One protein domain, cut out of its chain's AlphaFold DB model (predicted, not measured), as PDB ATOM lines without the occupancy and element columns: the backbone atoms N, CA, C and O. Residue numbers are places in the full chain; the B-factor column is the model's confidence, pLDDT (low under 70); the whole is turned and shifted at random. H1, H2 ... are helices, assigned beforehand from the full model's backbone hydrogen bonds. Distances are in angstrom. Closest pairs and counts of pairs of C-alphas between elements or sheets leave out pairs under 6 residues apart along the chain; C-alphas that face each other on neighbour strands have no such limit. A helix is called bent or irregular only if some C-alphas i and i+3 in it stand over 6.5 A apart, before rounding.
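This is residues 32 to 199 of the 433 residues of an uncharacterized protein of Drosophila melanogaster (UniProt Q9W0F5). This is a bundle of helices in which two helical hairpins, H1 with H2 and H6 with H7, come together through H1 and H7, while H4 bridges from H6 to H1. Short H3 packs on H2 and H4 at one side, short H5 packs on residues 191 to 195 of H7, and a long loop, residues 84 to 95, joins H2 to H3. The printed part has 168 residues with seven named helices, H1 to H7 in chain order, and no named strand; its class is all helix. It is compact, with a radius of gyration of the C-alphas of 16.2 A and spans of 50 by 35 by 24 A.

Begin with the longest helix, H7, residues 173 to 197. It forms a helical hairpin with H6, residues 151 to 168; they touch closest at the C-alphas of Ser 162 and Glu 180, 4.8 A, at a shallow tilt of 19 degrees, opposite ways. H7 touches H1, residues 34 to 55, closest at the C-alphas of Asn 41 and Met 194, 6.0 A, at a shallow tilt of 11 degrees, opposite ways. With residues 191 to 195 alone, H7 touches H5, residues 140 to 149; the closest C-alphas, His 148 and Thr 195, are 5.7 A apart. H5 and H6 meet only through their link. H6, with residues 153 to 161 alone, touches H4, residues 111 to 129, closest at the C-alphas of Ala 127 and Ala 153, 4.7 A. H4 touches H1 with residues 117 to 124 alone, at a steep tilt of 37 degrees, only just past shallow; the closest C-alphas, Met 53 and Thr 117, are 6.7 A apart. H1 forms a helical hairpin with H2, residues 60 to 83, closest at the C-alphas of Ala 50 and Ser 63, 4.9 A. H3, residues 96 to 106, forms another with H2, closest at the C-alphas of Ala 66 and Leu 103, 6.7 A, and touches H4 at Ala 114, whose C-alpha is 5.6 A from that of Leu 103. H4 and H7 are apart. Every O i to N i+4 pair is within hydrogen-bond range in H1, H3, H4 and H5; H2 has 17 of 20, H6 9 of 14 and H7 17 of 21.

Find C-alpha 34 at (7.518, 13.293, 37.096); from there H1 runs 31.6 A to Ile 55. H2 covers 35.0 A, H3 15.4 A, H4 26.6 A and H5 14.3 A. H6 covers 27.8 A and is irregular, with C-alphas 164 and 167 7.2 A apart. H7 runs 37.6 A to C-alpha 197 at (13.546, 3.350, 38.447).

Look at Pro 86 and Trp 174, whose C-alphas are the two farthest apart, 52.3 A. The printed part has no cut; the link from H2 to H3 is long. The mean pLDDT of the printed part is 80.8, and 41 residues are under 70: 32 to 34, 82 to 94, 133 to 145, 167 to 177 and 199.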
ATOM      1  N   LEU A  32      13.363  13.752  40.989       56.17
ATOM      2  CA  LEU A  32      12.740  12.962  39.926       56.17
ATOM      3  C   LEU A  32      11.712  13.873  39.255       56.17
ATOM      4  O   LEU A  32      10.740  14.267  39.900       56.17
ATOM      5  N   ASP A  33      11.976  14.274  38.017       62.78
ATOM      6  CA  ASP A  33      10.991  14.995  37.229       62.78
ATOM      7  C   ASP A  33       9.874  13.990  36.895       62.78
ATOM      8  O   ASP A  33      10.168  12.968  36.264       62.78
ATOM      9  N   PRO A  34       8.625  14.215  37.348       63.90
ATOM     10  CA  PRO A  34       7.518  13.293  37.096       63.90
ATOM     11  C   PRO A  34       7.340  13.006  35.604       63.90
ATOM     12  O   PRO A  34       7.053  11.872  35.222       63.90
ATOM     13  N   TYR A  35       7.574  14.017  34.765       70.62
ATOM     14  CA  TYR A  35       7.471  13.893  33.317       70.62
ATOM     15  C   TYR A  35       8.591  13.029  32.743       70.62
ATOM     16  O   TYR A  35       8.326  12.181  31.897       70.62
ATOM     17  N   GLN A  36       9.818  13.165  33.254       76.87
ATOM     18  CA  GLN A  36      10.935  12.320  32.828       76.87
ATOM     19  C   GLN A  36      10.713  10.854  33.215       76.87
ATOM     20  O   GLN A  36      10.950   9.965  32.406       76.87
ATOM     21  N   LEU A  37      10.225  10.595  34.435       79.09
ATOM     22  CA  LEU A  37       9.919   9.234  34.885       79.09
ATOM     23  C   LEU A  37       8.838   8.585  34.010       79.09
ATOM     24  O   LEU A  37       8.958   7.418  33.635       79.09
ATOM     25  N   PHE A  38       7.791   9.344  33.682       84.69
ATOM     26  CA  PHE A  38       6.746   8.905  32.765       84.69
ATOM     27  C   PHE A  38       7.310   8.606  31.371       84.69
ATOM     28  O   PHE A  38       7.094   7.506  30.862       84.69
ATOM     29  N   ASP A  39       8.069   9.537  30.790       86.38
ATOM     30  CA  ASP A  39       8.666   9.398  29.458       86.38
ATOM     31  C   ASP A  39       9.588   8.168  29.377       86.38
ATOM     32  O   ASP A  39       9.505   7.393  28.419       86.38
ATOM     33  N   ASP A  40      10.413   7.936  30.401       86.63
ATOM     34  CA  ASP A  40      11.311   6.780  30.485       86.63
ATOM     35  C   ASP A  40      10.538   5.455  30.599       86.63
ATOM     36  O   ASP A  40      10.890   4.459  29.957       86.63
ATOM     37  N   ASN A  41       9.463   5.426  31.394       90.27
ATOM     38  CA  ASN A  41       8.611   4.245  31.524       90.27
ATOM     39  C   ASN A  41       7.879   3.941  30.211       90.27
ATOM     40  O   ASN A  41       7.867   2.796  29.765       90.27
ATOM     41  N   VAL A  42       7.323   4.958  29.549       92.63
ATOM     42  CA  VAL A  42       6.654   4.809  28.248       92.63
ATOM     43  C   VAL A  42       7.635   4.360  27.161       92.63
ATOM     44  O   VAL A  42       7.276   3.550  26.304       92.63
ATOM     45  N   GLU A  43       8.887   4.819  27.199       93.01
ATOM     46  CA  GLU A  43       9.942   4.348  26.298       93.01
ATOM     47  C   GLU A  43      10.244   2.854  26.498       93.01
ATOM     48  O   GLU A  43      10.337   2.102  25.522       93.01
ATOM     49  N   ASP A  44      10.362   2.402  27.748       93.19
ATOM     50  CA  ASP A  44      10.576   0.988  28.061       93.19
ATOM     51  C   ASP A  44       9.378   0.117  27.680       93.19
ATOM     52  O   ASP A  44       9.573  -0.988  27.162       93.19
ATOM     53  N   ILE A  45       8.153   0.609  27.896       95.67
ATOM     54  CA  ILE A  45       6.923  -0.054  27.449       95.67
ATOM     55  C   ILE A  45       6.976  -0.215  25.933       95.67
ATOM     56  O   ILE A  45       6.897  -1.338  25.444       95.67
ATOM     57  N   ALA A  46       7.199   0.865  25.180       96.15
ATOM     58  CA  ALA A  46       7.231   0.814  23.722       96.15
ATOM     59  C   ALA A  46       8.272  -0.186  23.190       96.15
ATOM     60  O   ALA A  46       7.969  -0.956  22.277       96.15
ATOM     61  N   LYS A  47       9.477  -0.227  23.775       94.68
ATOM     62  CA  LYS A  47      10.513  -1.215  23.420       94.68
ATOM     63  C   LYS A  47      10.082  -2.651  23.719       94.68
ATOM     64  O   LYS A  47      10.280  -3.529  22.886       94.68
ATOM     65  N   SER A  48       9.487  -2.881  24.886       95.50
ATOM     66  CA  SER A  48       9.067  -4.219  25.321       95.50
ATOM     67  C   SER A  48       7.902  -4.737  24.482       95.50
ATOM     68  O   SER A  48       7.911  -5.887  24.060       95.50
ATOM     69  N   LEU A  49       6.931  -3.878  24.161       96.06
ATOM     70  CA  LEU A  49       5.831  -4.246  23.273       96.06
ATOM     71  C   LEU A  49       6.328  -4.533  21.858       96.06
ATOM     72  O   LEU A  49       5.874  -5.497  21.259       96.06
ATOM     73  N   ALA A  50       7.298  -3.773  21.341       93.99
ATOM     74  CA  ALA A  50       7.926  -4.090  20.059       93.99
ATOM     75  C   ALA A  50       8.653  -5.450  20.084       93.99
ATOM     76  O   ALA A  50       8.613  -6.187  19.103       93.99
ATOM     77  N   GLN A  51       9.273  -5.824  21.206       91.89
ATOM     78  CA  GLN A  51       9.865  -7.154  21.378       91.89
ATOM     79  C   GLN A  51       8.796  -8.256  21.417       91.89
ATOM     80  O   GLN A  51       8.981  -9.309  20.816       91.89
ATOM     81  N   ILE A  52       7.656  -8.008  22.062       91.65
ATOM     82  CA  ILE A  52       6.516  -8.933  22.042       91.65
ATOM     83  C   ILE A  52       5.954  -9.065  20.624       91.65
ATOM     84  O   ILE A  52       5.701 -10.177  20.185       91.65
ATOM     85  N   MET A  53       5.831  -7.969  19.871       90.86
ATOM     86  CA  MET A  53       5.408  -8.000  18.464       90.86
ATOM     87  C   MET A  53       6.332  -8.878  17.609       90.86
ATOM     88  O   MET A  53       5.839  -9.677  16.815       90.86
ATOM     89  N   LEU A  54       7.651  -8.798  17.826       88.87
ATOM     90  CA  LEU A  54       8.624  -9.693  17.189       88.87
ATOM     91  C   LEU A  54       8.384 -11.164  17.546       88.87
ATOM     92  O   LEU A  54       8.367 -12.012  16.658       88.87
ATOM     93  N   ILE A  55       8.182 -11.467  18.834       87.12
ATOM     94  CA  ILE A  55       7.862 -12.824  19.307       87.12
ATOM     95  C   ILE A  55       6.578 -13.323  18.625       87.12
ATOM     96  O   ILE A  55       6.522 -14.455  18.155       87.12
ATOM     97  N   CYS A  56       5.580 -12.451  18.489       84.66
ATOM     98  CA  CYS A  56       4.309 -12.693  17.815       84.66
ATOM     99  C   CYS A  56       4.403 -12.818  16.277       84.66
ATOM    100  O   CYS A  56       3.374 -13.021  15.634       84.66
ATOM    101  N   GLY A  57       5.592 -12.693  15.676       83.45
ATOM    102  CA  GLY A  57       5.809 -12.868  14.237       83.45
ATOM    103  C   GLY A  57       5.635 -11.606  13.383       83.45
ATOM    104  O   GLY A  57       5.686 -11.699  12.158       83.45
ATOM    105  N   ILE A  58       5.467 -10.431  13.992       85.99
ATOM    106  CA  ILE A  58       5.467  -9.152  13.272       85.99
ATOM    107  C   ILE A  58       6.913  -8.786  12.934       85.99
ATOM    108  O   ILE A  58       7.808  -8.896  13.771       85.99
ATOM    109  N   SER A  59       7.166  -8.332  11.707       87.48
ATOM    110  CA  SER A  59       8.533  -8.045  11.266       87.48
ATOM    111  C   SER A  59       9.209  -6.939  12.093       87.48
ATOM    112  O   SER A  59       8.565  -6.068  12.690       87.48
ATOM    113  N   THR A  60      10.543  -6.943  12.106       88.75
ATOM    114  CA  THR A  60      11.349  -5.976  12.867       88.75
ATOM    115  C   THR A  60      11.112  -4.532  12.450       88.75
ATOM    116  O   THR A  60      11.065  -3.654  13.313       88.75
ATOM    117  N   SER A  61      10.936  -4.266  11.152       90.51
ATOM    118  CA  SER A  61      10.667  -2.913  10.651       90.51
ATOM    119  C   SER A  61       9.338  -2.383  11.187       90.51
ATOM    120  O   SER A  61       9.307  -1.306  11.785       90.51
ATOM    121  N   LYS A  62       8.268  -3.178  11.064       91.75
ATOM    122  CA  LYS A  62       6.920  -2.817  11.515       91.75
ATOM    123  C   LYS A  62       6.854  -2.669  13.037       91.75
ATOM    124  O   LYS A  62       6.343  -1.671  13.539       91.75
ATOM    125  N   SER A  63       7.459  -3.605  13.772       90.56
ATOM    126  CA  SER A  63       7.542  -3.566  15.243       90.56
ATOM    127  C   SER A  63       8.311  -2.336  15.743       90.56
ATOM    128  O   SER A  63       7.912  -1.691  16.712       90.56
ATOM    129  N   SER A  64       9.402  -1.964  15.065       90.35
ATOM    130  CA  SER A  64      10.170  -0.758  15.389       90.35
ATOM    131  C   SER A  64       9.372   0.521  15.109       90.35
ATOM    132  O   SER A  64       9.321   1.409  15.963       90.35
ATOM    133  N   ALA A  65       8.692   0.602  13.959       90.43
ATOM    134  CA  ALA A  65       7.854   1.745  13.590       90.43
ATOM    135  C   ALA A  65       6.694   1.962  14.583       90.43
ATOM    136  O   ALA A  65       6.408   3.104  14.976       90.43
ATOM    137  N   ALA A  66       6.099   0.864  15.064       93.58
ATOM    138  CA  ALA A  66       4.993   0.877  16.018       93.58
ATOM    139  C   ALA A  66       5.349   1.580  17.334       93.58
ATOM    140  O   ALA A  66       4.483   2.218  17.933       93.58
ATOM    141  N   ARG A  67       6.623   1.575  17.758       94.48
ATOM    142  CA  ARG A  67       7.077   2.267  18.983       94.48
ATOM    143  C   ARG A  67       6.628   3.724  19.024       94.48
ATOM    144  O   ARG A  67       6.171   4.195  20.061       94.48
ATOM    145  N   SER A  68       6.724   4.434  17.900       91.97
ATOM    146  CA  SER A  68       6.345   5.848  17.838       91.97
ATOM    147  C   SER A  68       4.841   6.069  18.035       91.97
ATOM    148  O   SER A  68       4.442   7.101  18.573       91.97
ATOM    149  N   ILE A  69       4.012   5.112  17.612       92.51
ATOM    150  CA  ILE A  69       2.557   5.139  17.782       92.51
ATOM    151  C   ILE A  69       2.207   4.809  19.230       92.51
ATOM    152  O   ILE A  69       1.444   5.543  19.849       92.51
ATOM    153  N   ILE A  70       2.832   3.773  19.798       94.16
ATOM    154  CA  ILE A  70       2.646   3.369  21.199       94.16
ATOM    155  C   ILE A  70       2.949   4.544  22.126       94.16
ATOM    156  O   ILE A  70       2.098   4.938  22.917       94.16
ATOM    157  N   LYS A  71       4.127   5.166  21.987       93.86
ATOM    158  CA  LYS A  71       4.503   6.327  22.808       93.86
ATOM    159  C   LYS A  71       3.472   7.448  22.711       93.86
ATOM    160  O   LYS A  71       3.047   7.980  23.732       93.86
ATOM    161  N   ARG A  72       3.054   7.785  21.486       87.64
ATOM    162  CA  ARG A  72       2.050   8.828  21.235       87.64
ATOM    163  C   ARG A  72       0.717   8.507  21.900       87.64
ATOM    164  O   ARG A  72       0.143   9.392  22.521       87.64
ATOM    165  N   ALA A  73       0.265   7.258  21.827       89.91
ATOM    166  CA  ALA A  73      -0.970   6.823  22.461       89.91
ATOM    167  C   ALA A  73      -0.917   7.001  23.990       89.91
ATOM    168  O   ALA A  73      -1.849   7.553  24.571       89.91
ATOM    169  N   PHE A  74       0.175   6.581  24.646       90.85
ATOM    170  CA  PHE A  74       0.335   6.729  26.101       90.85
ATOM    171  C   PHE A  74       0.415   8.202  26.524       90.85
ATOM    172  O   PHE A  74      -0.255   8.604  27.471       90.85
ATOM    173  N   VAL A  75       1.182   9.030  25.805       87.76
ATOM    174  CA  VAL A  75       1.279  10.477  26.074       87.76
ATOM    175  C   VAL A  75      -0.077  11.162  25.900       87.76
ATOM    176  O   VAL A  75      -0.469  11.978  26.733       87.76
ATOM    177  N   TYR A  76      -0.802  10.835  24.829       83.68
ATOM    178  CA  TYR A  76      -2.131  11.382  24.569       83.68
ATOM    179  C   TYR A  76      -3.104  11.027  25.694       83.68
ATOM    180  O   TYR A  76      -3.742  11.912  26.262       83.68
ATOM    181  N   HIS A  77      -3.146   9.753  26.079       82.90
ATOM    182  CA  HIS A  77      -3.986   9.287  27.170       82.90
ATOM    183  C   HIS A  77      -3.631   9.943  28.515       82.90
ATOM    184  O   HIS A  77      -4.518  10.356  29.261       82.90
ATOM    185  N   GLU A  78      -2.341  10.103  28.815       80.82
ATOM    186  CA  GLU A  78      -1.904  10.795  30.029       80.82
ATOM    187  C   GLU A  78      -2.365  12.254  30.052       80.82
ATOM    188  O   GLU A  78      -2.888  12.711  31.064       80.82
ATOM    189  N   ARG A  79      -2.259  12.973  28.927       77.13
ATOM    190  CA  ARG A  79      -2.754  14.355  28.828       77.13
ATOM    191  C   ARG A  79      -4.251  14.454  29.056       77.13
ATOM    192  O   ARG A  79      -4.686  15.391  29.717       77.13
ATOM    193  N   LEU A  80      -5.031  13.523  28.511       74.02
ATOM    194  CA  LEU A  80      -6.470  13.478  28.756       74.02
ATOM    195  C   LEU A  80      -6.756  13.293  30.245       74.02
ATOM    196  O   LEU A  80      -7.537  14.044  30.820       74.02
ATOM    197  N   ARG A  81      -6.049  12.365  30.895       71.47
ATOM    198  CA  ARG A  81      -6.184  12.104  32.331       71.47
ATOM    199  C   ARG A  81      -5.831  13.320  33.197       71.47
ATOM    200  O   ARG A  81      -6.505  13.564  34.193       71.47
ATOM    201  N   THR A  82      -4.798  14.087  32.837       67.32
ATOM    202  CA  THR A  82      -4.308  15.207  33.663       67.32
ATOM    203  C   THR A  82      -4.948  16.556  33.347       67.32
ATOM    204  O   THR A  82      -5.045  17.396  34.238       67.32
ATOM    205  N   ASN A  83      -5.350  16.796  32.094       63.05
ATOM    206  CA  ASN A  83      -5.828  18.102  31.622       63.05
ATOM    207  C   ASN A  83      -7.344  18.153  31.407       63.05
ATOM    208  O   ASN A  83      -7.830  19.149  30.870       63.05
ATOM    209  N   CYS A  84      -8.085  17.104  31.775       51.52
ATOM    210  CA  CYS A  84      -9.519  17.036  31.523       51.52
ATOM    211  C   CYS A  84     -10.246  18.253  32.127       51.52
ATOM    212  O   CYS A  84     -10.271  18.410  33.353       51.52
ATOM    213  N   PRO A  85     -10.849  19.125  31.295       51.26
ATOM    214  CA  PRO A  85     -11.781  20.118  31.796       51.26
ATOM    215  C   PRO A  85     -12.996  19.390  32.400       51.26
ATOM    216  O   PRO A  85     -13.282  18.260  32.007       51.26
ATOM    217  N   PRO A  86     -13.757  20.027  33.308       48.88
ATOM    218  CA  PRO A  86     -14.926  19.411  33.944       48.88
ATOM    219  C   PRO A  86     -15.977  18.870  32.952       48.88
ATOM    220  O   PRO A  86     -16.778  18.030  33.337       48.88
ATOM    221  N   ASN A  87     -15.935  19.303  31.685       48.28
ATOM    222  CA  ASN A  87     -16.707  18.752  30.573       48.28
ATOM    223  C   ASN A  87     -15.768  18.392  29.403       48.28
ATOM    224  O   ASN A  87     -15.492  19.259  28.566       48.28
ATOM    225  N   PRO A  88     -15.240  17.159  29.324       51.12
ATOM    226  CA  PRO A  88     -14.483  16.721  28.157       51.12
ATOM    227  C   PRO A  88     -15.403  16.640  26.930       51.12
ATOM    228  O   PRO A  88     -16.541  16.182  27.025       51.12
ATOM    229  N   ALA A  89     -14.916  17.079  25.766       53.69
ATOM    230  CA  ALA A  89     -15.625  16.861  24.507       53.69
ATOM    231  C   ALA A  89     -15.789  15.350  24.268       53.69
ATOM    232  O   ALA A  89     -14.870  14.576  24.549       53.69
ATOM    233  N   THR A  90     -16.939  14.931  23.742       50.47
ATOM    234  CA  THR A  90     -17.298  13.518  23.526       50.47
ATOM    235  C   THR A  90     -16.271  12.760  22.668       50.47
ATOM    236  O   THR A  90     -16.091  11.560  22.853       50.47
ATOM    237  N   ASP A  91     -15.526  13.486  21.829       52.75
ATOM    238  CA  ASP A  91     -14.505  12.966  20.905       52.75
ATOM    239  C   ASP A  91     -13.079  12.960  21.484       52.75
ATOM    240  O   ASP A  91     -12.106  12.716  20.780       52.75
ATOM    241  N   SER A  92     -12.912  13.244  22.775       54.66
ATOM    242  CA  SER A  92     -11.591  13.287  23.421       54.66
ATOM    243  C   SER A  92     -11.037  11.909  23.795       54.66
ATOM    244  O   SER A  92     -10.103  11.824  24.580       54.66
ATOM    245  N   ARG A  93     -11.606  10.814  23.285       62.14
ATOM    246  CA  ARG A  93     -11.150   9.450  23.589       62.14
ATOM    247  C   ARG A  93     -10.160   8.985  22.529       62.14
ATOM    248  O   ARG A  93     -10.287   9.324  21.359       62.14
ATOM    249  N   LEU A  94      -9.184   8.174  22.938       69.04
ATOM    250  CA  LEU A  94      -8.313   7.495  21.983       69.04
ATOM    251  C   LEU A  94      -9.148   6.444  21.243       69.04
ATOM    252  O   LEU A  94      -9.442   5.390  21.808       69.04
ATOM    253  N   ASN A  95      -9.549   6.750  20.012       77.58
ATOM    254  CA  ASN A  95     -10.428   5.881  19.250       77.58
ATOM    255  C   ASN A  95      -9.684   4.633  18.745       77.58
ATOM    256  O   ASN A  95      -8.527   4.705  18.310       77.58
ATOM    257  N   ARG A  96     -10.346   3.475  18.803       85.55
ATOM    258  CA  ARG A  96      -9.786   2.191  18.365       85.55
ATOM    259  C   ARG A  96      -9.438   2.226  16.881       85.55
ATOM    260  O   ARG A  96      -8.357   1.776  16.496       85.55
ATOM    261  N   GLU A  97     -10.342   2.751  16.065       84.93
ATOM    262  CA  GLU A  97     -10.202   2.823  14.613       84.93
ATOM    263  C   GLU A  97      -9.004   3.690  14.219       84.93
ATOM    264  O   GLU A  97      -8.215   3.270  13.373       84.93
ATOM    265  N   ASP A  98      -8.790   4.818  14.903       83.85
ATOM    266  CA  ASP A  98      -7.653   5.710  14.652       83.85
ATOM    267  C   ASP A  98      -6.322   5.008  14.938       83.85
ATOM    268  O   ASP A  98      -5.368   5.112  14.162       83.85
ATOM    269  N   LEU A  99      -6.248   4.252  16.040       88.05
ATOM    270  CA  LEU A  99      -5.043   3.506  16.394       88.05
ATOM    271  C   LEU A  99      -4.771   2.376  15.390       88.05
ATOM    272  O   LEU A  99      -3.630   2.197  14.962       88.05
ATOM    273  N   LEU A 100      -5.806   1.637  14.979       89.55
ATOM    274  CA  LEU A 100      -5.700   0.596  13.953       89.55
ATOM    275  C   LEU A 100      -5.285   1.174  12.596       89.55
ATOM    276  O   LEU A 100      -4.407   0.618  11.938       89.55
ATOM    277  N   GLN A 101      -5.876   2.293  12.185       88.32
ATOM    278  CA  GLN A 101      -5.538   2.971  10.938       88.32
ATOM    279  C   GLN A 101      -4.100   3.496  10.970       88.32
ATOM    280  O   GLN A 101      -3.351   3.286  10.017       88.32
ATOM    281  N   ALA A 102      -3.663   4.086  12.087       88.75
ATOM    282  CA  ALA A 102      -2.284   4.530  12.261       88.75
ATOM    283  C   ALA A 102      -1.281   3.371  12.141       88.75
ATOM    284  O   ALA A 102      -0.248   3.527  11.490       88.75
ATOM    285  N   LEU A 103      -1.586   2.208  12.729       90.95
ATOM    286  CA  LEU A 103      -0.752   1.006  12.617       90.95
ATOM    287  C   LEU A 103      -0.675   0.500  11.173       90.95
ATOM    288  O   LEU A 103       0.412   0.206  10.678       90.95
ATOM    289  N   ARG A 104      -1.812   0.437  10.476       90.73
ATOM    290  CA  ARG A 104      -1.865  -0.029   9.084       90.73
ATOM    291  C   ARG A 104      -1.092   0.886   8.142       90.73
ATOM    292  O   ARG A 104      -0.325   0.397   7.326       90.73
ATOM    293  N   LEU A 105      -1.265   2.198   8.279       88.89
ATOM    294  CA  LEU A 105      -0.697   3.163   7.340       88.89
ATOM    295  C   LEU A 105       0.759   3.506   7.646       88.89
ATOM    296  O   LEU A 105       1.596   3.469   6.755       88.89
ATOM    297  N   LYS A 106       1.094   3.814   8.905       89.27
ATOM    298  CA  LYS A 106       2.456   4.260   9.255       89.27
ATOM    299  C   LYS A 106       3.427   3.124   9.507       89.27
ATOM    300  O   LYS A 106       4.636   3.330   9.452       89.27
ATOM    301  N   CYS A 107       2.917   1.959   9.891       90.17
ATOM    302  CA  CYS A 107       3.742   0.780  10.126       90.17
ATOM    303  C   CYS A 107       3.540  -0.281   9.047       90.17
ATOM    304  O   CYS A 107       4.078  -1.371   9.211       90.17
ATOM    305  N   GLU A 108       2.779   0.019   7.985       91.01
ATOM    306  CA  GLU A 108       2.512  -0.896   6.866       91.01
ATOM    307  C   GLU A 108       2.020  -2.272   7.350       91.01
ATOM    308  O   GLU A 108       2.386  -3.325   6.821       91.01
ATOM    309  N   MET A 109       1.246  -2.283   8.438       90.07
ATOM    310  CA  MET A 109       0.736  -3.510   9.038       90.07
ATOM    311  C   MET A 109      -0.487  -4.013   8.280       90.07
ATOM    312  O   MET A 109      -1.422  -3.261   7.998       90.07
ATOM    313  N   GLU A 110      -0.518  -5.317   8.025       89.31
ATOM    314  CA  GLU A 110      -1.718  -5.992   7.544       89.31
ATOM    315  C   GLU A 110      -2.840  -5.892   8.591       89.31
ATOM    316  O   GLU A 110      -2.555  -5.766   9.787       89.31
ATOM    317  N   PRO A 111      -4.125  -6.012   8.209       85.74
ATOM    318  CA  PRO A 111      -5.237  -5.913   9.157       85.74
ATOM    319  C   PRO A 111      -5.081  -6.822  10.387       85.74
ATOM    320  O   PRO A 111      -5.347  -6.395  11.508       85.74
ATOM    321  N   VAL A 112      -4.597  -8.054  10.195       85.69
ATOM    322  CA  VAL A 112      -4.353  -9.014  11.286       85.69
ATOM    323  C   VAL A 112      -3.200  -8.566  12.187       85.69
ATOM    324  O   VAL A 112      -3.331  -8.617  13.408       85.69
ATOM    325  N   GLU A 113      -2.101  -8.074  11.610       89.15
ATOM    326  CA  GLU A 113      -0.952  -7.552  12.364       89.15
ATOM    327  C   GLU A 113      -1.340  -6.312  13.179       89.15
ATOM    328  O   GLU A 113      -0.955  -6.189  14.343       89.15
ATOM    329  N   ALA A 114      -2.144  -5.416  12.598       89.42
ATOM    330  CA  ALA A 114      -2.641  -4.221  13.270       89.42
ATOM    331  C   ALA A 114      -3.579  -4.576  14.432       89.42
ATOM    332  O   ALA A 114      -3.433  -4.024  15.521       89.42
ATOM    333  N   MET A 115      -4.495  -5.535  14.245       88.47
ATOM    334  CA  MET A 115      -5.374  -6.024  15.317       88.47
ATOM    335  C   MET A 115      -4.591  -6.697  16.445       88.47
ATOM    336  O   MET A 115      -4.837  -6.414  17.618       88.47
ATOM    337  N   LEU A 116      -3.619  -7.545  16.104       89.31
ATOM    338  CA  LEU A 116      -2.737  -8.193  17.072       89.31
ATOM    339  C   LEU A 116      -1.943  -7.158  17.875       89.31
ATOM    340  O   LEU A 116      -1.913  -7.199  19.106       89.31
ATOM    341  N   THR A 117      -1.365  -6.181  17.178       92.39
ATOM    342  CA  THR A 117      -0.623  -5.072  17.779       92.39
ATOM    343  C   THR A 117      -1.504  -4.245  18.707       92.39
ATOM    344  O   THR A 117      -1.127  -3.996  19.851       92.39
ATOM    345  N   TYR A 118      -2.702  -3.867  18.260       92.05
ATOM    346  CA  TYR A 118      -3.683  -3.168  19.083       92.05
ATOM    347  C   TYR A 118      -4.022  -3.962  20.352       92.05
ATOM    348  O   TYR A 118      -4.033  -3.396  21.444       92.05
ATOM    349  N   ALA A 119      -4.220  -5.278  20.247       90.53
ATOM    350  CA  ALA A 119      -4.528  -6.128  21.394       90.53
ATOM    351  C   ALA A 119      -3.364  -6.209  22.404       90.53
ATOM    352  O   ALA A 119      -3.599  -6.240  23.614       90.53
ATOM    353  N   ILE A 120      -2.110  -6.222  21.937       93.35
ATOM    354  CA  ILE A 120      -0.910  -6.135  22.791       93.35
ATOM    355  C   ILE A 120      -0.863  -4.770  23.501       93.35
ATOM    356  O   ILE A 120      -0.683  -4.698  24.720       93.35
ATOM    357  N   ILE A 121      -1.085  -3.685  22.752       94.05
ATOM    358  CA  ILE A 121      -1.093  -2.311  23.268       94.05
ATOM    359  C   ILE A 121      -2.182  -2.137  24.334       94.05
ATOM    360  O   ILE A 121      -1.880  -1.685  25.436       94.05
ATOM    361  N   LYS A 122      -3.421  -2.559  24.058       91.96
ATOM    362  CA  LYS A 122      -4.568  -2.461  24.979       91.96
ATOM    363  C   LYS A 122      -4.284  -3.123  26.330       91.96
ATOM    364  O   LYS A 122      -4.584  -2.545  27.372       91.96
ATOM    365  N   ARG A 123      -3.661  -4.307  26.336       91.81
ATOM    366  CA  ARG A 123      -3.286  -5.012  27.577       91.81
ATOM    367  C   ARG A 123      -2.221  -4.256  28.371       91.81
ATOM    368  O   ARG A 123      -2.335  -4.142  29.587       91.81
ATOM    369  N   ALA A 124      -1.229  -3.688  27.690       93.80
ATOM    370  CA  ALA A 124      -0.207  -2.864  28.328       93.80
ATOM    371  C   ALA A 124      -0.774  -1.555  28.898       93.80
ATOM    372  O   ALA A 124      -0.364  -1.131  29.975       93.80
ATOM    373  N   PHE A 125      -1.741  -0.939  28.209       90.91
ATOM    374  CA  PHE A 125      -2.490   0.208  28.726       90.91
ATOM    375  C   PHE A 125      -3.192  -0.138  30.036       90.91
ATOM    376  O   PHE A 125      -2.977   0.548  31.033       90.91
ATOM    377  N   LYS A 126      -3.969  -1.230  30.054       88.82
ATOM    378  CA  LYS A 126      -4.642  -1.700  31.271       88.82
ATOM    379  C   LYS A 126      -3.642  -1.920  32.409       88.82
ATOM    380  O   LYS A 126      -3.854  -1.401  33.495       88.82
ATOM    381  N   ALA A 127      -2.523  -2.600  32.151       90.91
ATOM    382  CA  ALA A 127      -1.510  -2.861  33.175       90.91
ATOM    383  C   ALA A 127      -0.843  -1.586  33.722       90.91
ATOM    384  O   ALA A 127      -0.700  -1.434  34.932       90.91
ATOM    385  N   PHE A 128      -0.462  -0.646  32.854       90.35
ATOM    386  CA  PHE A 128       0.247   0.571  33.264       90.35
ATOM    387  C   PHE A 128      -0.638   1.591  33.991       90.35
ATOM    388  O   PHE A 128      -0.142   2.369  34.814       90.35
ATOM    389  N   TYR A 129      -1.931   1.626  33.671       86.65
ATOM    390  CA  TYR A 129      -2.903   2.509  34.317       86.65
ATOM    391  C   TYR A 129      -3.655   1.846  35.476       86.65
ATOM    392  O   TYR A 129      -4.354   2.540  36.211       86.65
ATOM    393  N   HIS A 130      -3.450   0.547  35.700       83.70
ATOM    394  CA  HIS A 130      -4.001  -0.172  36.842       83.70
ATOM    395  C   HIS A 130      -3.618   0.501  38.169       83.70
ATOM    396  O   HIS A 130      -2.450   0.825  38.397       83.70
ATOM    397  N   GLY A 131      -4.597   0.738  39.043       74.65
ATOM    398  CA  GLY A 131      -4.394   1.382  40.346       74.65
ATOM    399  C   GLY A 131      -4.052   2.877  40.296       74.65
ATOM    400  O   GLY A 131      -3.885   3.499  41.346       74.65
ATOM    401  N   LYS A 132      -3.956   3.495  39.109       76.97
ATOM    402  CA  LYS A 132      -3.733   4.939  39.005       76.97
ATOM    403  C   LYS A 132      -5.056   5.701  39.155       76.97
ATOM    404  O   LYS A 132      -6.046   5.335  38.524       76.97
ATOM    405  N   PRO A 133      -5.089   6.795  39.934       66.43
ATOM    406  CA  PRO A 133      -6.300   7.592  40.098       66.43
ATOM    407  C   PRO A 133      -6.765   8.203  38.758       66.43
ATOM    408  O   PRO A 133      -5.925   8.633  37.954       66.43
ATOM    409  N   PRO A 134      -8.089   8.281  38.516       59.05
ATOM    410  CA  PRO A 134      -8.653   8.633  37.211       59.05
ATOM    411  C   PRO A 134      -8.529  10.114  36.822       59.05
ATOM    412  O   PRO A 134      -8.665  10.423  35.644       59.05
ATOM    413  N   VAL A 135      -8.294  11.039  37.765       57.15
ATOM    414  CA  VAL A 135      -8.413  12.492  37.481       57.15
ATOM    415  C   VAL A 135      -7.441  13.391  38.254       57.15
ATOM    416  O   VAL A 135      -7.638  14.601  38.344       57.15
ATOM    417  N   THR A 136      -6.391  12.839  38.861       51.17
ATOM    418  CA  THR A 136      -5.442  13.659  39.626       51.17
ATOM    419  C   THR A 136      -4.206  13.981  38.804       51.17
ATOM    420  O   THR A 136      -3.719  13.134  38.057       51.17
ATOM    421  N   ILE A 137      -3.659  15.179  39.023       54.56
ATOM    422  CA  ILE A 137      -2.304  15.560  38.606       54.56
ATOM    423  C   ILE A 137      -1.363  14.392  38.917       54.56
ATOM    424  O   ILE A 137      -1.340  13.920  40.060       54.56
ATOM    425  N   SER A 138      -0.627  13.920  37.908       57.29
ATOM    426  CA  SER A 138       0.381  12.874  38.064       57.29
ATOM    427  C   SER A 138       1.351  13.285  39.167       57.29
ATOM    428  O   SER A 138       2.058  14.294  39.087       57.29
ATOM    429  N   ASN A 139       1.304  12.551  40.275       60.77
ATOM    430  CA  ASN A 139       2.190  12.767  41.400       60.77
ATOM    431  C   ASN A 139       3.269  11.691  41.306       60.77
ATOM    432  O   ASN A 139       2.925  10.514  41.398       60.77
ATOM    433  N   PRO A 140       4.556  12.059  41.193       60.36
ATOM    434  CA  PRO A 140       5.638  11.101  40.977       60.36
ATOM    435  C   PRO A 140       5.691  10.024  42.062       60.36
ATOM    436  O   PRO A 140       6.074   8.898  41.777       60.36
ATOM    437  N   ILE A 141       5.292  10.353  43.294       61.50
ATOM    438  CA  ILE A 141       5.258   9.405  44.409       61.50
ATOM    439  C   ILE A 141       4.094   8.435  44.230       61.50
ATOM    440  O   ILE A 141       4.280   7.236  44.385       61.50
ATOM    441  N   VAL A 142       2.910   8.934  43.868       66.66
ATOM    442  CA  VAL A 142       1.723   8.095  43.644       66.66
ATOM    443  C   VAL A 142       1.919   7.206  42.421       66.66
ATOM    444  O   VAL A 142       1.613   6.024  42.484       66.66
ATOM    445  N   ASP A 143       2.479   7.738  41.336       68.25
ATOM    446  CA  ASP A 143       2.767   6.968  40.128       68.25
ATOM    447  C   ASP A 143       3.870   5.932  40.376       68.25
ATOM    448  O   ASP A 143       3.755   4.800  39.912       68.25
ATOM    449  N   ALA A 144       4.908   6.276  41.149       68.13
ATOM    450  CA  ALA A 144       5.920   5.316  41.578       68.13
ATOM    451  C   ALA A 144       5.315   4.208  42.450       68.13
ATOM    452  O   ALA A 144       5.551   3.032  42.191       68.13
ATOM    453  N   MET A 145       4.503   4.567  43.449       69.94
ATOM    454  CA  MET A 145       3.801   3.604  44.301       69.94
ATOM    455  C   MET A 145       2.867   2.705  43.492       69.94
ATOM    456  O   MET A 145       2.881   1.496  43.693       69.94
ATOM    457  N   ALA A 146       2.116   3.273  42.545       76.90
ATOM    458  CA  ALA A 146       1.261   2.510  41.647       76.90
ATOM    459  C   ALA A 146       2.090   1.476  40.877       76.90
ATOM    460  O   ALA A 146       1.754   0.296  40.916       76.90
ATOM    461  N   VAL A 147       3.223   1.872  40.280       77.09
ATOM    462  CA  VAL A 147       4.129   0.938  39.587       77.09
ATOM    463  C   VAL A 147       4.546  -0.229  40.488       77.09
ATOM    464  O   VAL A 147       4.450  -1.366  40.041       77.09
ATOM    465  N   HIS A 148       4.908   0.001  41.756       75.25
ATOM    466  CA  HIS A 148       5.271  -1.078  42.701       75.25
ATOM    467  C   HIS A 148       4.122  -2.046  43.030       75.25
ATOM    468  O   HIS A 148       4.372  -3.161  43.478       75.25
ATOM    469  N   THR A 149       2.868  -1.636  42.824       80.39
ATOM    470  CA  THR A 149       1.675  -2.476  43.053       80.39
ATOM    471  C   THR A 149       1.170  -3.172  41.787       80.39
ATOM    472  O   THR A 149       0.286  -4.016  41.849       80.39
ATOM    473  N   GLN A 150       1.733  -2.857  40.617       85.73
ATOM    474  CA  GLN A 150       1.216  -3.320  39.325       85.73
ATOM    475  C   GLN A 150       1.726  -4.702  38.889       85.73
ATOM    476  O   GLN A 150       1.409  -5.119  37.776       85.73
ATOM    477  N   TYR A 151       2.509  -5.424  39.701       90.41
ATOM    478  CA  TYR A 151       3.110  -6.700  39.277       90.41
ATOM    479  C   TYR A 151       2.073  -7.681  38.713       90.41
ATOM    480  O   TYR A 151       2.221  -8.147  37.582       90.41
ATOM    481  N   ALA A 152       0.986  -7.913  39.457       89.92
ATOM    482  CA  ALA A 152      -0.105  -8.787  39.034       89.92
ATOM    483  C   ALA A 152      -0.738  -8.316  37.715       89.92
ATOM    484  O   ALA A 152      -0.972  -9.123  36.820       89.92
ATOM    485  N   ALA A 153      -0.914  -7.003  37.531       90.38
ATOM    486  CA  ALA A 153      -1.454  -6.433  36.299       90.38
ATOM    487  C   ALA A 153      -0.553  -6.683  35.082       90.38
ATOM    488  O   ALA A 153      -1.045  -7.012  34.000       90.38
ATOM    489  N   TRP A 154       0.767  -6.584  35.252       93.99
ATOM    490  CA  TRP A 154       1.725  -6.899  34.194       93.99
ATOM    491  C   TRP A 154       1.778  -8.394  33.878       93.99
ATOM    492  O   TRP A 154       1.848  -8.756  32.703       93.99
ATOM    493  N   MET A 155       1.708  -9.267  34.886       94.30
ATOM    494  CA  MET A 155       1.692 -10.720  34.671       94.30
ATOM    495  C   MET A 155       0.374 -11.187  34.050       94.30
ATOM    496  O   MET A 155       0.381 -12.011  33.137       94.30
ATOM    497  N   HIS A 156      -0.749 -10.590  34.444       91.13
ATOM    498  CA  HIS A 156      -2.042 -10.822  33.810       91.13
ATOM    499  C   HIS A 156      -2.041 -10.359  32.344       91.13
ATOM    500  O   HIS A 156      -2.499 -11.087  31.460       91.13
ATOM    501  N   ALA A 157      -1.462  -9.189  32.047       92.64
ATOM    502  CA  ALA A 157      -1.273  -8.735  30.671       92.64
ATOM    503  C   ALA A 157      -0.405  -9.711  29.860       92.64
ATOM    504  O   ALA A 157      -0.744 -10.000  28.710       92.64
ATOM    505  N   ALA A 158       0.664 -10.253  30.451       92.95
ATOM    506  CA  ALA A 158       1.528 -11.245  29.817       92.95
ATOM    507  C   ALA A 158       0.772 -12.538  29.488       92.95
ATOM    508  O   ALA A 158       0.744 -12.953  28.328       92.95
ATOM    509  N   HIS A 159       0.059 -13.090  30.470       90.96
ATOM    510  CA  HIS A 159      -0.768 -14.281  30.313       90.96
ATOM    511  C   HIS A 159      -1.864 -14.086  29.252       90.96
ATOM    512  O   HIS A 159      -2.016 -14.882  28.333       90.96
ATOM    513  N   LYS A 160      -2.609 -12.974  29.285       91.04
ATOM    514  CA  LYS A 160      -3.636 -12.712  28.260       91.04
ATOM    515  C   LYS A 160      -3.036 -12.490  26.869       91.04
ATOM    516  O   LYS A 160      -3.735 -12.704  25.881       91.04
ATOM    517  N   THR A 161      -1.788 -12.028  26.780       90.40
ATOM    518  CA  THR A 161      -1.080 -11.838  25.507       90.40
ATOM    519  C   THR A 161      -0.586 -13.165  24.936       90.40
ATOM    520  O   THR A 161      -0.734 -13.390  23.738       90.40
ATOM    521  N   SER A 162      -0.063 -14.070  25.768       87.87
ATOM    522  CA  SER A 162       0.346 -15.405  25.312       87.87
ATOM    523  C   SER A 162      -0.838 -16.208  24.775       87.87
ATOM    524  O   SER A 162      -0.726 -16.846  23.728       87.87
ATOM    525  N   ARG A 163      -2.005 -16.062  25.412       86.48
ATOM    526  CA  ARG A 163      -3.247 -16.735  25.018       86.48
ATOM    527  C   ARG A 163      -3.867 -16.257  23.707       86.48
ATOM    528  O   ARG A 163      -4.788 -16.900  23.215       86.48
ATOM    529  N   ILE A 164      -3.365 -15.183  23.083       80.19
ATOM    530  CA  ILE A 164      -3.822 -14.785  21.735       80.19
ATOM    531  C   ILE A 164      -3.632 -15.935  20.732       80.19
ATOM    532  O   ILE A 164      -4.405 -16.078  19.786       80.19
ATOM    533  N   PHE A 165      -2.615 -16.773  20.954       72.28
ATOM    534  CA  PHE A 165      -2.289 -17.889  20.076       72.28
ATOM    535  C   PHE A 165      -2.928 -19.220  20.476       72.28
ATOM    536  O   PHE A 165      -2.738 -20.193  19.744       72.28
ATOM    537  N   ASP A 166      -3.717 -19.279  21.555       73.85
ATOM    538  CA  ASP A 166      -4.332 -20.529  22.030       73.85
ATOM    539  C   ASP A 166      -5.168 -21.191  20.931       73.85
ATOM    540  O   ASP A 166      -5.072 -22.398  20.701       73.85
ATOM    541  N   ASN A 167      -5.900 -20.377  20.169       66.00
ATOM    542  CA  ASN A 167      -6.717 -20.837  19.047       66.00
ATOM    543  C   ASN A 167      -5.873 -21.438  17.898       66.00
ATOM    544  O   ASN A 167      -6.385 -22.191  17.074       66.00
ATOM    545  N   TYR A 168      -4.568 -21.149  17.854       60.85
ATOM    546  CA  TYR A 168      -3.604 -21.656  16.872       60.85
ATOM    547  C   TYR A 168      -2.671 -22.729  17.446       60.85
ATOM    548  O   TYR A 168      -1.755 -23.186  16.754       60.85
ATOM    549  N   LYS A 169      -2.892 -23.179  18.687       64.79
ATOM    550  CA  LYS A 169      -2.069 -24.203  19.346       64.79
ATOM    551  C   LYS A 169      -1.954 -25.486  18.518       64.79
ATOM    552  O   LYS A 169      -0.901 -26.116  18.518       64.79
ATOM    553  N   ALA A 170      -3.004 -25.842  17.772       59.30
ATOM    554  CA  ALA A 170      -2.990 -26.987  16.861       59.30
ATOM    555  C   ALA A 170      -2.103 -26.766  15.618       59.30
ATOM    556  O   ALA A 170      -1.475 -27.711  15.145       59.30
ATOM    557  N   ALA A 171      -2.016 -25.533  15.108       55.15
ATOM    558  CA  ALA A 171      -1.208 -25.190  13.936       55.15
ATOM    559  C   ALA A 171       0.279 -24.984  14.279       55.15
ATOM    560  O   ALA A 171       1.150 -25.311  13.477       55.15
ATOM    561  N   PHE A 172       0.580 -24.484  15.483       58.77
ATOM    562  CA  PHE A 172       1.935 -24.108  15.902       58.77
ATOM    563  C   PHE A 172       2.321 -24.698  17.267       58.77
ATOM    564  O   PHE A 172       2.863 -23.996  18.119       58.77
ATOM    565  N   PHE A 173       2.066 -25.994  17.485       48.49
ATOM    566  CA  PHE A 173       2.230 -26.663  18.788       48.49
ATOM    567  C   PHE A 173       3.568 -26.375  19.489       48.49
ATOM    568  O   PHE A 173       3.599 -26.081  20.685       48.49
ATOM    569  N   TRP A 174       4.675 -26.432  18.741       50.99
ATOM    570  CA  TRP A 174       6.013 -26.204  19.286       50.99
ATOM    571  C   TRP A 174       6.282 -24.732  19.595       50.99
ATOM    572  O   TRP A 174       6.756 -24.422  20.683       50.99
ATOM    573  N   ALA A 175       5.932 -23.815  18.688       59.95
ATOM    574  CA  ALA A 175       6.131 -22.383  18.914       59.95
ATOM    575  C   ALA A 175       5.264 -21.871  20.079       59.95
ATOM    576  O   ALA A 175       5.729 -21.079  20.898       59.95
ATOM    577  N   HIS A 176       4.048 -22.412  20.219       63.19
ATOM    578  CA  HIS A 176       3.098 -22.032  21.261       63.19
ATOM    579  C   HIS A 176       3.648 -22.213  22.677       63.19
ATOM    580  O   HIS A 176       3.494 -21.328  23.516       63.19
ATOM    581  N   LYS A 177       4.325 -23.339  22.951       65.51
ATOM    582  CA  LYS A 177       4.902 -23.610  24.281       65.51
ATOM    583  C   LYS A 177       5.966 -22.589  24.685       65.51
ATOM    584  O   LYS A 177       6.161 -22.348  25.871       65.51
ATOM    585  N   HIS A 178       6.647 -21.985  23.717       78.44
ATOM    586  CA  HIS A 178       7.686 -21.003  23.995       78.44
ATOM    587  C   HIS A 178       7.154 -19.567  24.055       78.44
ATOM    588  O   HIS A 178       7.782 -18.744  24.722       78.44
ATOM    589  N   TYR A 179       6.010 -19.257  23.428       82.34
ATOM    590  CA  TYR A 179       5.445 -17.904  23.444       82.34
ATOM    591  C   TYR A 179       5.113 -17.422  24.847       82.34
ATOM    592  O   TYR A 179       5.523 -16.325  25.210       82.34
ATOM    593  N   GLU A 180       4.435 -18.239  25.651       86.04
ATOM    594  CA  GLU A 180       4.090 -17.859  27.020       86.04
ATOM    595  C   GLU A 180       5.331 -17.524  27.844       86.04
ATOM    596  O   GLU A 180       5.423 -16.433  28.403       86.04
ATOM    597  N   ARG A 181       6.338 -18.406  27.831       87.01
ATOM    598  CA  ARG A 181       7.600 -18.175  28.542       87.01
ATOM    599  C   ARG A 181       8.292 -16.896  28.066       87.01
ATOM    600  O   ARG A 181       8.711 -16.092  28.892       87.01
ATOM    601  N   GLN A 182       8.408 -16.686  26.755       88.87
ATOM    602  CA  GLN A 182       9.085 -15.509  26.203       88.87
ATOM    603  C   GLN A 182       8.335 -14.206  26.515       88.87
ATOM    604  O   GLN A 182       8.953 -13.231  26.936       88.87
ATOM    605  N   ILE A 183       7.011 -14.189  26.360       90.94
ATOM    606  CA  ILE A 183       6.171 -13.019  26.648       90.94
ATOM    607  C   ILE A 183       6.220 -12.684  28.144       90.94
ATOM    608  O   ILE A 183       6.412 -11.518  28.498       90.94
ATOM    609  N   ASN A 184       6.130 -13.693  29.017       91.28
ATOM    610  CA  ASN A 184       6.255 -13.519  30.466       91.28
ATOM    611  C   ASN A 184       7.611 -12.912  30.846       91.28
ATOM    612  O   ASN A 184       7.649 -11.957  31.619       91.28
ATOM    613  N   LEU A 185       8.713 -13.390  30.256       92.11
ATOM    614  CA  LEU A 185      10.046 -12.827  30.491       92.11
ATOM    615  C   LEU A 185      10.130 -11.346  30.099       92.11
ATOM    616  O   LEU A 185      10.681 -10.545  30.856       92.11
ATOM    617  N   VAL A 186       9.564 -10.956  28.951       93.66
ATOM    618  CA  VAL A 186       9.592  -9.558  28.490       93.66
ATOM    619  C   VAL A 186       8.796  -8.645  29.425       93.66
ATOM    620  O   VAL A 186       9.305  -7.599  29.838       93.66
ATOM    621  N   TYR A 187       7.576  -9.037  29.801       94.52
ATOM    622  CA  TYR A 187       6.752  -8.256  30.729       94.52
ATOM    623  C   TYR A 187       7.348  -8.199  32.141       94.52
ATOM    624  O   TYR A 187       7.348  -7.133  32.756       94.52
ATOM    625  N   ALA A 188       7.910  -9.302  32.642       92.31
ATOM    626  CA  ALA A 188       8.571  -9.328  33.944       92.31
ATOM    627  C   ALA A 188       9.800  -8.411  33.953       92.31
ATOM    628  O   ALA A 188       9.958  -7.593  34.859       92.31
ATOM    629  N   ALA A 189      10.633  -8.465  32.910       92.08
ATOM    630  CA  ALA A 189      11.785  -7.580  32.774       92.08
ATOM    631  C   ALA A 189      11.374  -6.101  32.660       92.08
ATOM    632  O   ALA A 189      12.028  -5.237  33.244       92.08
ATOM    633  N   LEU A 190      10.290  -5.795  31.937       93.35
ATOM    634  CA  LEU A 190       9.712  -4.449  31.869       93.35
ATOM    635  C   LEU A 190       9.297  -3.949  33.257       93.35
ATOM    636  O   LEU A 190       9.717  -2.864  33.663       93.35
ATOM    637  N   TYR A 191       8.524  -4.751  33.992       92.30
ATOM    638  CA  TYR A 191       8.105  -4.427  35.352       92.30
ATOM    639  C   TYR A 191       9.306  -4.142  36.258       92.30
ATOM    640  O   TYR A 191       9.340  -3.110  36.927       92.30
ATOM    641  N   GLN A 192      10.325  -5.006  36.234       89.48
ATOM    642  CA  GLN A 192      11.526  -4.839  37.053       89.48
ATOM    643  C   GLN A 192      12.277  -3.538  36.732       89.48
ATOM    644  O   GLN A 192      12.713  -2.841  37.651       89.48
ATOM    645  N   ARG A 193      12.389  -3.155  35.450       88.23
ATOM    646  CA  ARG A 193      13.013  -1.878  35.053       88.23
ATOM    647  C   ARG A 193      12.236  -0.668  35.571       88.23
ATOM    648  O   ARG A 193      12.852   0.240  36.129       88.23
ATOM    649  N   MET A 194      10.909  -0.665  35.433       87.63
ATOM    650  CA  MET A 194      10.070   0.432  35.935       87.63
ATOM    651  C   MET A 194      10.124   0.519  37.463       87.63
ATOM    652  O   MET A 194      10.369   1.589  38.008       87.63
ATOM    653  N   THR A 195       9.996  -0.616  38.149       85.42
ATOM    654  CA  THR A 195      10.062  -0.735  39.614       85.42
ATOM    655  C   THR A 195      11.391  -0.216  40.158       85.42
ATOM    656  O   THR A 195      11.409   0.603  41.073       85.42
ATOM    657  N   THR A 196      12.512  -0.622  39.553       80.45
ATOM    658  CA  THR A 196      13.857  -0.184  39.965       80.45
ATOM    659  C   THR A 196      14.040   1.325  39.790       80.45
ATOM    660  O   THR A 196      14.654   1.978  40.630       80.45
ATOM    661  N   ARG A 197      13.495   1.903  38.709       77.43
ATOM    662  CA  ARG A 197      13.546   3.350  38.447       77.43
ATOM    663  C   ARG A 197      12.656   4.142  39.409       77.43
ATOM    664  O   ARG A 197      12.998   5.262  39.783       77.43
ATOM    665  N   SER A 198      11.524   3.562  39.790       71.63
ATOM    666  CA  SER A 198      10.516   4.156  40.663       71.63
ATOM    667  C   SER A 198      10.757   3.901  42.154       71.63
ATOM    668  O   SER A 198       9.944   4.337  42.960       71.63
ATOM    669  N   ASP A 199      11.817   3.199  42.564       66.17
ATOM    670  CA  ASP A 199      12.091   2.931  43.981       66.17
ATOM    671  C   ASP A 199      12.499   4.222  44.725       66.17
ATOM    672  O   ASP A 199      13.600   4.744  44.501       66.17
TER     673      ASP A 199